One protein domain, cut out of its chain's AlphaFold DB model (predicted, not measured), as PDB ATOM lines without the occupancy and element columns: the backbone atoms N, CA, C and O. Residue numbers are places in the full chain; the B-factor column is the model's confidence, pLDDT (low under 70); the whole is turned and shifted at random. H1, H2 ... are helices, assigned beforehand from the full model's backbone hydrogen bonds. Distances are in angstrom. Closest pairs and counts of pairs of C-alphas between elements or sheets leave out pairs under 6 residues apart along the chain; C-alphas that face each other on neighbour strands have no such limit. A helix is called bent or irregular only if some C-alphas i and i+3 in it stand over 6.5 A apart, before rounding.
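This is residues 2 to 82 of the 250 residues of an uncharacterized protein of Bacillus sp. FJAT-27225 (UniProt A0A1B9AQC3). Two helices of unequal length, H1 and the much longer H3, form a narrow open V, running opposite ways and joined at its closed end by the one-turn helix H2 and a loop. H3 makes the long axis, and its residues 53 to 80 stick out as a free arm, while residues 2 to 13 of H1 make the free end of the shorter arm. The contacts between the helices are few, and the shape is loosely formed. The printed part has 81 residues, with three named helices in the order H1, H2, H3 and no named strand, and its class is all helix. The whole is extended, with a radius of gyration of the C-alphas of 21.7 A and spans of 73 by 28 by 15 A.

Start from the longest helix, H3, residues 40 to 80, and look across to H1, residues 2 to 26. H1 and H3 are close but not clearly touching; their closest C-alphas are those of Pro 18 and Tyr 45, 7.4 A apart. Their lines stand at a shallow tilt of 23 degrees, and they run opposite ways. H1 has a kink of 25 degrees near residue 16; it is neither bent nor irregular, but only just: C-alphas 15 and 18 are 6.5 A apart. Next look at H2, residues 29 to 32, which is close to H1 but not clearly touching it; their closest C-alphas are those of Leu 24 and Thr 30, 6.0 A apart. H2 and H3 are apart. In H3 every O i to N i+4 pair is within hydrogen-bond range, and in H1 19 of 21 are; H2 is too short for such a pair, but its one O i to N i+3 pair is within range.

Find C-alpha 40 at (265.932, 375.375, 158.367); from there H3 runs 58.8 A to C-alpha 80 at (212.263, 384.934, 180.498). Then go to C-alpha 2 at (236.065, 355.967, 163.839), where H1 begins; it ends 36.7 A away at C-alpha 26. H2 measures 5.9 A from C-alpha 29 to C-alpha 32.

The two C-alphas farthest apart are those of Tyr 32 and Ile 82, 73.1 A. The printed part has no cut. The link from H1 to H2 is tight, with 2 residues, and the link from H2 to H3 is short, with 7 residues. Residues 31 to 38 stand free. The mean pLDDT of the printed part is 76.6; look for values under 70 at residues 2 to 4, residue 25 and residues 28 to 40.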
ATOM      1  N   LYS A   2     235.068 355.793 164.921       51.00
ATOM      2  CA  LYS A   2     236.065 355.967 163.839       51.00
ATOM      3  C   LYS A   2     236.865 357.281 163.938       51.00
ATOM      4  O   LYS A   2     238.046 357.290 163.617       51.00
ATOM      5  N   PHE A   3     236.256 358.346 164.464       49.50
ATOM      6  CA  PHE A   3     236.881 359.672 164.567       49.50
ATOM      7  C   PHE A   3     238.068 359.721 165.550       49.50
ATOM      8  O   PHE A   3     239.093 360.321 165.246       49.50
ATOM      9  N   SER A   4     237.993 359.011 166.686       66.00
ATOM     10  CA  SER A   4     239.086 358.994 167.674       66.00
ATOM     11  C   SER A   4     240.345 358.278 167.173       66.00
ATOM     12  O   SER A   4     241.450 358.683 167.517       66.00
ATOM     13  N   LYS A   5     240.200 357.253 166.322       71.25
ATOM     14  CA  LYS A   5     241.337 356.520 165.738       71.25
ATOM     15  C   LYS A   5     242.091 357.358 164.703       71.25
ATOM     16  O   LYS A   5     243.314 357.315 164.668       71.25
ATOM     17  N   ILE A   6     241.368 358.139 163.899       75.12
ATOM     18  CA  ILE A   6     241.952 359.058 162.910       75.12
ATOM     19  C   ILE A   6     242.682 360.210 163.602       75.12
ATOM     20  O   ILE A   6     243.818 360.503 163.246       75.12
ATOM     21  N   LEU A   7     242.078 360.806 164.636       76.38
ATOM     22  CA  LEU A   7     242.717 361.866 165.420       76.38
ATOM     23  C   LEU A   7     244.025 361.376 166.065       76.38
ATOM     24  O   LEU A   7     245.050 362.046 165.982       76.38
ATOM     25  N   PHE A   8     244.004 360.174 166.650       79.06
ATOM     26  CA  PHE A   8     245.187 359.563 167.255       79.06
ATOM     27  C   PHE A   8     246.296 359.293 166.226       79.06
ATOM     28  O   PHE A   8     247.463 359.551 166.500       79.06
ATOM     29  N   PHE A   9     245.937 358.840 165.021       79.25
ATOM     30  CA  PHE A   9     246.889 358.603 163.933       79.25
ATOM     31  C   PHE A   9     247.532 359.900 163.412       79.25
ATOM     32  O   PHE A   9     248.735 359.935 163.166       79.25
ATOM     33  N   ILE A  10     246.762 360.987 163.309       79.88
ATOM     34  CA  ILE A  10     247.276 362.309 162.913       79.88
ATOM     35  C   ILE A  10     248.248 362.852 163.970       79.88
ATOM     36  O   ILE A  10     249.340 363.296 163.627       79.88
ATOM     37  N   ILE A  11     247.891 362.760 165.256       80.25
ATOM     38  CA  ILE A  11     248.768 363.166 166.368       80.25
ATOM     39  C   ILE A  11     250.054 362.330 166.376       80.25
ATOM     40  O   ILE A  11     251.144 362.873 166.545       80.25
ATOM     41  N   PHE A  12     249.941 361.021 166.134       82.19
ATOM     42  CA  PHE A  12     251.085 360.120 166.033       82.19
ATOM     43  C   PHE A  12     252.044 360.539 164.911       82.19
ATOM     44  O   PHE A  12     253.242 360.654 165.155       82.19
ATOM     45  N   ILE A  13     251.528 360.845 163.714       80.19
ATOM     46  CA  ILE A  13     252.343 361.354 162.600       80.19
ATOM     47  C   ILE A  13     253.022 362.670 162.995       80.19
ATOM     48  O   ILE A  13     254.234 362.793 162.842       80.19
ATOM     49  N   ILE A  14     252.292 363.630 163.565       79.31
ATOM     50  CA  ILE A  14     252.847 364.944 163.938       79.31
ATOM     51  C   ILE A  14     254.011 364.818 164.940       79.31
ATOM     52  O   ILE A  14     254.981 365.567 164.836       79.31
ATOM     53  N   ILE A  15     253.949 363.861 165.871       79.31
ATOM     54  CA  ILE A  15     254.990 363.639 166.889       79.31
ATOM     55  C   ILE A  15     256.170 362.823 166.342       79.31
ATOM     56  O   ILE A  15     257.323 363.143 166.625       79.31
ATOM     57  N   PHE A  16     255.914 361.768 165.562       80.88
ATOM     58  CA  PHE A  16     256.972 360.853 165.119       80.88
ATOM     59  C   PHE A  16     257.743 361.347 163.897       80.88
ATOM     60  O   PHE A  16     258.925 361.035 163.762       80.88
ATOM     61  N   THR A  17     257.120 362.145 163.030       77.25
ATOM     62  CA  THR A  17     257.790 362.680 161.837       77.25
ATOM     63  C   THR A  17     259.055 363.495 162.177       77.25
ATOM     64  O   THR A  17     260.102 363.189 161.605       77.25
ATOM     65  N   PRO A  18     259.062 364.443 163.142       74.69
ATOM     66  CA  PRO A  18     260.292 365.153 163.516       74.69
ATOM     67  C   PRO A  18     261.345 364.242 164.168       74.69
ATOM     68  O   PRO A  18     262.538 364.460 163.968       74.69
ATOM     69  N   LEU A  19     260.936 363.189 164.887       77.25
ATOM     70  CA  LEU A  19     261.859 362.207 165.474       77.25
ATOM     71  C   LEU A  19     262.594 361.395 164.388       77.25
ATOM     72  O   LEU A  19     263.790 361.112 164.500       77.25
ATOM     73  N   ILE A  20     261.882 361.053 163.311       78.94
ATOM     74  CA  ILE A  20     262.433 360.370 162.133       78.94
ATOM     75  C   ILE A  20     263.416 361.289 161.397       78.94
ATOM     76  O   ILE A  20     264.516 360.865 161.059       78.94
ATOM     77  N   PHE A  21     263.072 362.563 161.190       74.06
ATOM     78  CA  PHE A  21     263.996 363.508 160.553       74.06
ATOM     79  C   PHE A  21     265.253 363.763 161.395       74.06
ATOM     80  O   PHE A  21     266.349 363.785 160.843       74.06
ATOM     81  N   LEU A  22     265.122 363.855 162.721       74.38
ATOM     82  CA  LEU A  22     266.259 364.024 163.629       74.38
ATOM     83  C   LEU A  22     267.203 362.811 163.611       74.38
ATOM     84  O   LEU A  22     268.420 362.973 163.600       74.38
ATOM     85  N   THR A  23     266.661 361.591 163.558       73.00
ATOM     86  CA  THR A  23     267.483 360.375 163.435       73.00
ATOM     87  C   THR A  23     268.172 360.286 162.074       73.00
ATOM     88  O   THR A  23     269.369 360.009 162.023       73.00
ATOM     89  N   LEU A  24     267.476 360.591 160.976       74.56
ATOM     90  CA  LEU A  24     268.075 360.643 159.634       74.56
ATOM     91  C   LEU A  24     269.213 361.675 159.529       74.56
ATOM     92  O   LEU A  24     270.184 361.433 158.807       74.56
ATOM     93  N   ASP A  25     269.106 362.789 160.259       68.31
ATOM     94  CA  ASP A  25     270.129 363.836 160.312       68.31
ATOM     95  C   ASP A  25     271.369 363.394 161.107       68.31
ATOM     96  O   ASP A  25     272.495 363.543 160.632       68.31
ATOM     97  N   ILE A  26     271.183 362.726 162.257       72.94
ATOM     98  CA  ILE A  26     272.282 362.131 163.049       72.94
ATOM     99  C   ILE A  26     273.101 361.132 162.215       72.94
ATOM    100  O   ILE A  26     274.329 361.095 162.319       72.94
ATOM    101  N   TYR A  27     272.445 360.340 161.362       77.31
ATOM    102  CA  TYR A  27     273.112 359.369 160.487       77.31
ATOM    103  C   TYR A  27     273.628 359.966 159.163       77.31
ATOM    104  O   TYR A  27     274.088 359.217 158.302       77.31
ATOM    105  N   ASN A  28     273.598 361.297 158.984       67.12
ATOM    106  CA  ASN A  28     274.063 361.996 157.773       67.12
ATOM    107  C   ASN A  28     273.354 361.563 156.467       67.12
ATOM    108  O   ASN A  28     273.851 361.814 155.364       67.12
ATOM    109  N   ILE A  29     272.183 360.925 156.565       66.38
ATOM    110  CA  ILE A  29     271.395 360.461 155.408       66.38
ATOM    111  C   ILE A  29     270.713 361.652 154.721       66.38
ATOM    112  O   ILE A  29     270.550 361.666 153.500       66.38
ATOM    113  N   THR A  30     270.400 362.697 155.490       61.47
ATOM    114  CA  THR A  30     269.856 363.980 155.018       61.47
ATOM    115  C   THR A  30     270.729 364.651 153.957       61.47
ATOM    116  O   THR A  30     270.199 365.372 153.127       61.47
ATOM    117  N   LYS A  31     272.033 364.338 153.871       58.16
ATOM    118  CA  LYS A  31     272.948 364.833 152.823       58.16
ATOM    119  C   LYS A  31     272.571 364.391 151.397       58.16
ATOM    120  O   LYS A  31     272.978 365.045 150.437       58.16
ATOM    121  N   TYR A  32     271.834 363.288 151.254       61.38
ATOM    122  CA  TYR A  32     271.373 362.745 149.965       61.38
ATOM    123  C   TYR A  32     269.953 363.189 149.595       61.38
ATOM    124  O   TYR A  32     269.467 362.874 148.510       61.38
ATOM    125  N   ILE A  33     269.290 363.924 150.487       60.62
ATOM    126  CA  ILE A  33     267.967 364.502 150.282       60.62
ATOM    127  C   ILE A  33     268.187 366.015 150.144       60.62
ATOM    128  O   ILE A  33     268.958 366.579 150.914       60.62
ATOM    129  N   PRO A  34     267.572 366.712 149.177       54.44
ATOM    130  CA  PRO A  34     267.790 368.143 148.967       54.44
ATOM    131  C   PRO A  34     267.030 368.979 150.013       54.44
ATOM    132  O   PRO A  34     266.249 369.862 149.677       54.44
ATOM    133  N   LEU A  35     267.226 368.675 151.292       54.97
ATOM    134  CA  LEU A  35     266.839 369.504 152.423       54.97
ATOM    135  C   LEU A  35     268.128 370.197 152.879       54.97
ATOM    136  O   LEU A  35     269.170 369.563 153.009       54.97
ATOM    137  N   SER A  36     268.086 371.520 152.973       53.28
ATOM    138  CA  SER A  36     269.236 372.412 153.165       53.28
ATOM    139  C   SER A  36     270.239 371.934 154.229       53.28
ATOM    140  O   SER A  36     269.866 371.387 155.260       53.28
ATOM    141  N   LYS A  37     271.537 372.213 154.020       56.88
ATOM    142  CA  LYS A  37     272.620 371.940 154.997       56.88
ATOM    143  C   LYS A  37     272.511 372.754 156.298       56.88
ATOM    144  O   LYS A  37     273.292 372.555 157.223       56.88
ATOM    145  N   THR A  38     271.597 373.710 156.329       58.81
ATOM    146  CA  THR A  38     271.234 374.569 157.452       58.81
ATOM    147  C   THR A  38     269.988 374.003 158.124       58.81
ATOM    148  O   THR A  38     269.104 373.497 157.434       58.81
ATOM    149  N   TYR A  39     269.908 374.092 159.458       65.12
ATOM    150  CA  TYR A  39     268.811 373.609 160.318       65.12
ATOM    151  C   TYR A  39     267.422 374.247 160.037       65.12
ATOM    152  O   TYR A  39     266.566 374.309 160.916       65.12
ATOM    153  N   ASP A  40     267.158 374.710 158.816       68.12
ATOM    154  CA  ASP A  40     265.932 375.375 158.367       68.12
ATOM    155  C   ASP A  40     264.697 374.475 158.532       68.12
ATOM    156  O   ASP A  40     263.597 374.958 158.809       68.12
ATOM    157  N   TRP A  41     264.882 373.152 158.457       70.81
ATOM    158  CA  TRP A  41     263.827 372.174 158.732       70.81
ATOM    159  C   TRP A  41     263.317 372.269 160.178       70.81
ATOM    160  O   TRP A  41     262.116 372.145 160.417       70.81
ATOM    161  N   LEU A  42     264.200 372.546 161.142       70.81
ATOM    162  CA  LEU A  42     263.835 372.692 162.551       70.81
ATOM    163  C   LEU A  42     262.990 373.955 162.761       70.81
ATOM    164  O   LEU A  42     262.002 373.923 163.496       70.81
ATOM    165  N   GLY A  43     263.328 375.042 162.060       73.50
ATOM    166  CA  GLY A  43     262.536 376.276 162.035       73.50
ATOM    167  C   GLY A  43     261.141 376.066 161.438       73.50
ATOM    168  O   GLY A  43     260.151 376.522 162.010       73.50
ATOM    169  N   PHE A  44     261.044 375.301 160.345       78.06
ATOM    170  CA  PHE A  44     259.763 374.904 159.757       78.06
ATOM    171  C   PHE A  44     258.892 374.112 160.746       78.06
ATOM    172  O   PHE A  44     257.722 374.446 160.929       78.06
ATOM    173  N   TYR A  45     259.452 373.112 161.437       76.06
ATOM    174  CA  TYR A  45     258.702 372.325 162.426       76.06
ATOM    175  C   TYR A  45     258.322 373.129 163.669       76.06
ATOM    176  O   TYR A  45     257.214 372.961 164.174       76.06
ATOM    177  N   GLY A  46     259.191 374.026 164.143       79.00
ATOM    178  CA  GLY A  46     258.862 374.953 165.228       79.00
ATOM    179  C   GLY A  46     257.678 375.852 164.864       79.00
ATOM    180  O   GLY A  46     256.737 375.982 165.648       79.00
ATOM    181  N   GLY A  47     257.671 376.390 163.640       81.25
ATOM    182  CA  GLY A  47     256.551 377.164 163.102       81.25
ATOM    183  C   GLY A  47     255.277 376.334 162.931       81.25
ATOM    184  O   GLY A  47     254.201 376.767 163.343       81.25
ATOM    185  N   PHE A  48     255.384 375.121 162.385       81.44
ATOM    186  CA  PHE A  48     254.251 374.218 162.178       81.44
ATOM    187  C   PHE A  48     253.619 373.762 163.501       81.44
ATOM    188  O   PHE A  48     252.405 373.881 163.677       81.44
ATOM    189  N   LEU A  49     254.423 373.293 164.461       80.44
ATOM    190  CA  LEU A  49     253.945 372.875 165.783       80.44
ATOM    191  C   LEU A  49     253.382 374.056 166.569       80.44
ATOM    192  O   LEU A  49     252.302 373.932 167.144       80.44
ATOM    193  N   GLY A  50     254.061 375.206 166.547       81.88
ATOM    194  CA  GLY A  50     253.584 376.429 167.190       81.88
ATOM    195  C   GLY A  50     252.238 376.890 166.629       81.88
ATOM    196  O   GLY A  50     251.322 377.180 167.395       81.88
ATOM    197  N   SER A  51     252.077 376.868 165.303       83.81
ATOM    198  CA  SER A  51     250.819 377.234 164.636       83.81
ATOM    199  C   SER A  51     249.699 376.236 164.929       83.81
ATOM    200  O   SER A  51     248.561 376.633 165.167       83.81
ATOM    201  N   THR A  52     250.011 374.936 164.957       80.69
ATOM    202  CA  THR A  52     249.024 373.878 165.220       80.69
ATOM    203  C   THR A  52     248.561 373.898 166.678       80.69
ATOM    204  O   THR A  52     247.362 373.827 166.943       80.69
ATOM    205  N   LEU A  53     249.489 374.048 167.628       80.75
ATOM    206  CA  LEU A  53     249.170 374.200 169.051       80.75
ATOM    207  C   LEU A  53     248.415 375.503 169.314       80.75
ATOM    208  O   LEU A  53     247.408 375.480 170.017       80.75
ATOM    209  N   GLY A  54     248.848 376.611 168.709       84.00
ATOM    210  CA  GLY A  54     248.149 377.893 168.786       84.00
ATOM    211  C   GLY A  54     246.709 377.779 168.288       84.00
ATOM    212  O   GLY A  54     245.779 378.128 169.011       84.00
ATOM    213  N   GLY A  55     246.510 377.181 167.110       87.75
ATOM    214  CA  GLY A  55     245.182 376.920 166.551       87.75
ATOM    215  C   GLY A  55     244.319 376.014 167.433       87.75
ATOM    216  O   GLY A  55     243.137 376.297 167.627       87.75
ATOM    217  N   ALA A  56     244.898 374.964 168.026       82.25
ATOM    218  CA  ALA A  56     244.187 374.071 168.941       82.25
ATOM    219  C   ALA A  56     243.744 374.787 170.228       82.25
ATOM    220  O   ALA A  56     242.608 374.611 170.668       82.25
ATOM    221  N   VAL A  57     244.610 375.624 170.810       87.81
ATOM    222  CA  VAL A  57     244.291 376.429 172.000       87.81
ATOM    223  C   VAL A  57     243.188 377.440 171.689       87.81
ATOM    224  O   VAL A  57     242.225 377.538 172.448       87.81
ATOM    225  N   THR A  58     243.268 378.145 170.556       92.81
ATOM    226  CA  THR A  58     242.212 379.073 170.124       92.81
ATOM    227  C   THR A  58     240.885 378.350 169.911       92.81
ATOM    228  O   THR A  58     239.857 378.801 170.414       92.81
ATOM    229  N   PHE A  59     240.897 377.205 169.222       89.44
ATOM    230  CA  PHE A  59     239.696 376.400 169.006       89.44
ATOM    231  C   PHE A  59     239.069 375.948 170.329       89.44
ATOM    232  O   PHE A  59     237.861 376.089 170.510       89.44
ATOM    233  N   LEU A  60     239.879 375.463 171.277       86.50
ATOM    234  CA  LEU A  60     239.405 375.091 172.612       86.50
ATOM    235  C   LEU A  60     238.799 376.286 173.356       86.50
ATOM    236  O   LEU A  60     237.731 376.144 173.949       86.50
ATOM    237  N   GLY A  61     239.431 377.460 173.294       92.50
ATOM    238  CA  GLY A  61     238.910 378.684 173.908       92.50
ATOM    239  C   GLY A  61     237.546 379.091 173.345       92.50
ATOM    240  O   GLY A  61     236.607 379.343 174.105       92.50
ATOM    241  N   VAL A  62     237.402 379.083 172.015       94.88
ATOM    242  CA  VAL A  62     236.127 379.371 171.336       94.88
ATOM    243  C   VAL A  62     235.077 378.313 171.672       94.88
ATOM    244  O   VAL A  62     233.947 378.659 172.003       94.88
ATOM    245  N   TYR A  63     235.446 377.032 171.657       90.00
ATOM    246  CA  TYR A  63     234.542 375.928 171.983       90.00
ATOM    247  C   TYR A  63     233.997 376.025 173.415       90.00
ATOM    248  O   TYR A  63     232.790 375.895 173.630       90.00
ATOM    249  N   LEU A  64     234.864 376.290 174.398       89.25
ATOM    250  CA  LEU A  64     234.452 376.482 175.790       89.25
ATOM    251  C   LEU A  64     233.544 377.707 175.942       89.25
ATOM    252  O   LEU A  64     232.541 377.638 176.654       89.25
ATOM    253  N   THR A  65     233.859 378.796 175.239       93.38
ATOM    254  CA  THR A  65     233.060 380.027 175.260       93.38
ATOM    255  C   THR A  65     231.672 379.802 174.670       93.38
ATOM    256  O   THR A  65     230.691 380.129 175.327       93.38
ATOM    257  N   LEU A  66     231.568 379.176 173.493       90.38
ATOM    258  CA  LEU A  66     230.284 378.851 172.860       90.38
ATOM    259  C   LEU A  66     229.441 377.931 173.736       90.38
ATOM    260  O   LEU A  66     228.248 378.157 173.899       90.38
ATOM    261  N   LYS A  67     230.057 376.912 174.344       86.00
ATOM    262  CA  LYS A  67     229.350 376.008 175.255       86.00
ATOM    263  C   LYS A  67     228.802 376.755 176.474       86.00
ATOM    264  O   LYS A  67     227.668 376.512 176.876       86.00
ATOM    265  N   SER A  68     229.596 377.655 177.051       90.69
ATOM    266  CA  SER A  68     229.177 378.477 178.189       90.69
ATOM    267  C   SER A  68     228.062 379.453 177.802       90.69
ATOM    268  O   SER A  68     227.025 379.496 178.455       90.69
ATOM    269  N   GLN A  69     228.231 380.176 176.691       89.19
ATOM    270  CA  GLN A  69     227.242 381.122 176.173       89.19
ATOM    271  C   GLN A  69     225.920 380.440 175.845       89.19
ATOM    272  O   GLN A  69     224.879 380.938 176.254       89.19
ATOM    273  N   ASN A  70     225.958 379.278 175.192       85.88
ATOM    274  CA  ASN A  70     224.750 378.533 174.864       85.88
ATOM    275  C   ASN A  70     223.990 378.111 176.132       85.88
ATOM    276  O   ASN A  70     222.774 378.243 176.204       85.88
ATOM    277  N   ASN A  71     224.700 377.664 177.174       80.88
ATOM    278  CA  ASN A  71     224.071 377.325 178.452       80.88
ATOM    279  C   ASN A  71     223.436 378.551 179.128       80.88
ATOM    280  O   ASN A  71     222.301 378.467 179.596       80.88
ATOM    281  N   LEU A  72     224.141 379.687 179.150       84.94
ATOM    282  CA  LEU A  72     223.624 380.940 179.711       84.94
ATOM    283  C   LEU A  72     222.422 381.465 178.923       84.94
ATOM    284  O   LEU A  72     221.474 381.976 179.510       84.94
ATOM    285  N   GLU A  73     222.445 381.338 177.600       84.44
ATOM    286  CA  GLU A  73     221.342 381.728 176.729       84.44
ATOM    287  C   GLU A  73     220.119 380.839 176.957       84.44
ATOM    288  O   GLU A  73     219.019 381.358 177.134       84.44
ATOM    289  N   HIS A  74     220.300 379.519 177.046       81.75
ATOM    290  CA  HIS A  74     219.220 378.598 177.401       81.75
ATOM    291  C   HIS A  74     218.611 378.925 178.765       81.75
ATOM    292  O   HIS A  74     217.387 378.953 178.900       81.75
ATOM    293  N   GLU A  75     219.439 379.214 179.768       79.88
ATOM    294  CA  GLU A  75     218.958 379.587 181.095       79.88
ATOM    295  C   GLU A  75     218.238 380.939 181.090       79.88
ATOM    296  O   GLU A  75     217.157 381.055 181.664       79.88
ATOM    297  N   LYS A  76     218.778 381.945 180.399       83.56
ATOM    298  CA  LYS A  76     218.139 383.257 180.259       83.56
ATOM    299  C   LYS A  76     216.801 383.154 179.532       83.56
ATOM    300  O   LYS A  76     215.817 383.733 179.989       83.56
ATOM    301  N   ASN A  77     216.751 382.399 178.435       79.62
ATOM    302  CA  ASN A  77     215.523 382.147 177.688       79.62
ATOM    303  C   ASN A  77     214.500 381.438 178.576       79.62
ATOM    304  O   ASN A  77     213.363 381.895 178.646       79.62
ATOM    305  N   ARG A  78     214.913 380.416 179.341       77.56
ATOM    306  CA  ARG A  78     214.058 379.764 180.344       77.56
ATOM    307  C   ARG A  78     213.509 380.777 181.348       77.56
ATOM    308  O   ARG A  78     212.301 380.863 181.501       77.56
ATOM    309  N   LEU A  79     214.369 381.559 182.005       77.00
ATOM    310  CA  LEU A  79     213.953 382.546 183.012       77.00
ATOM    311  C   LEU A  79     212.996 383.602 182.437       77.00
ATOM    312  O   LEU A  79     212.096 384.048 183.139       77.00
ATOM    313  N   SER A  80     213.149 383.968 181.161       74.56
ATOM    314  CA  SER A  80     212.263 384.934 180.498       74.56
ATOM    315  C   SER A  80     210.848 384.410 180.230       74.56
ATOM    316  O   SER A  80     209.934 385.207 180.030       74.56
ATOM    317  N   VAL A  81     210.664 383.085 180.236       74.50
ATOM    318  CA  VAL A  81     209.379 382.427 179.961       74.50
ATOM    319  C   VAL A  81     208.900 381.549 181.112       74.50
ATOM    320  O   VAL A  81     207.972 380.766 180.914       74.50
ATOM    321  N   ILE A  82     209.491 381.664 182.309       76.31
ATOM    322  CA  ILE A  82     208.968 380.965 183.486       76.31
ATOM    323  C   ILE A  82     207.543 381.469 183.741       76.31
ATOM    324  O   ILE A  82     207.336 382.678 183.900       76.31
TER     325      ILE A  82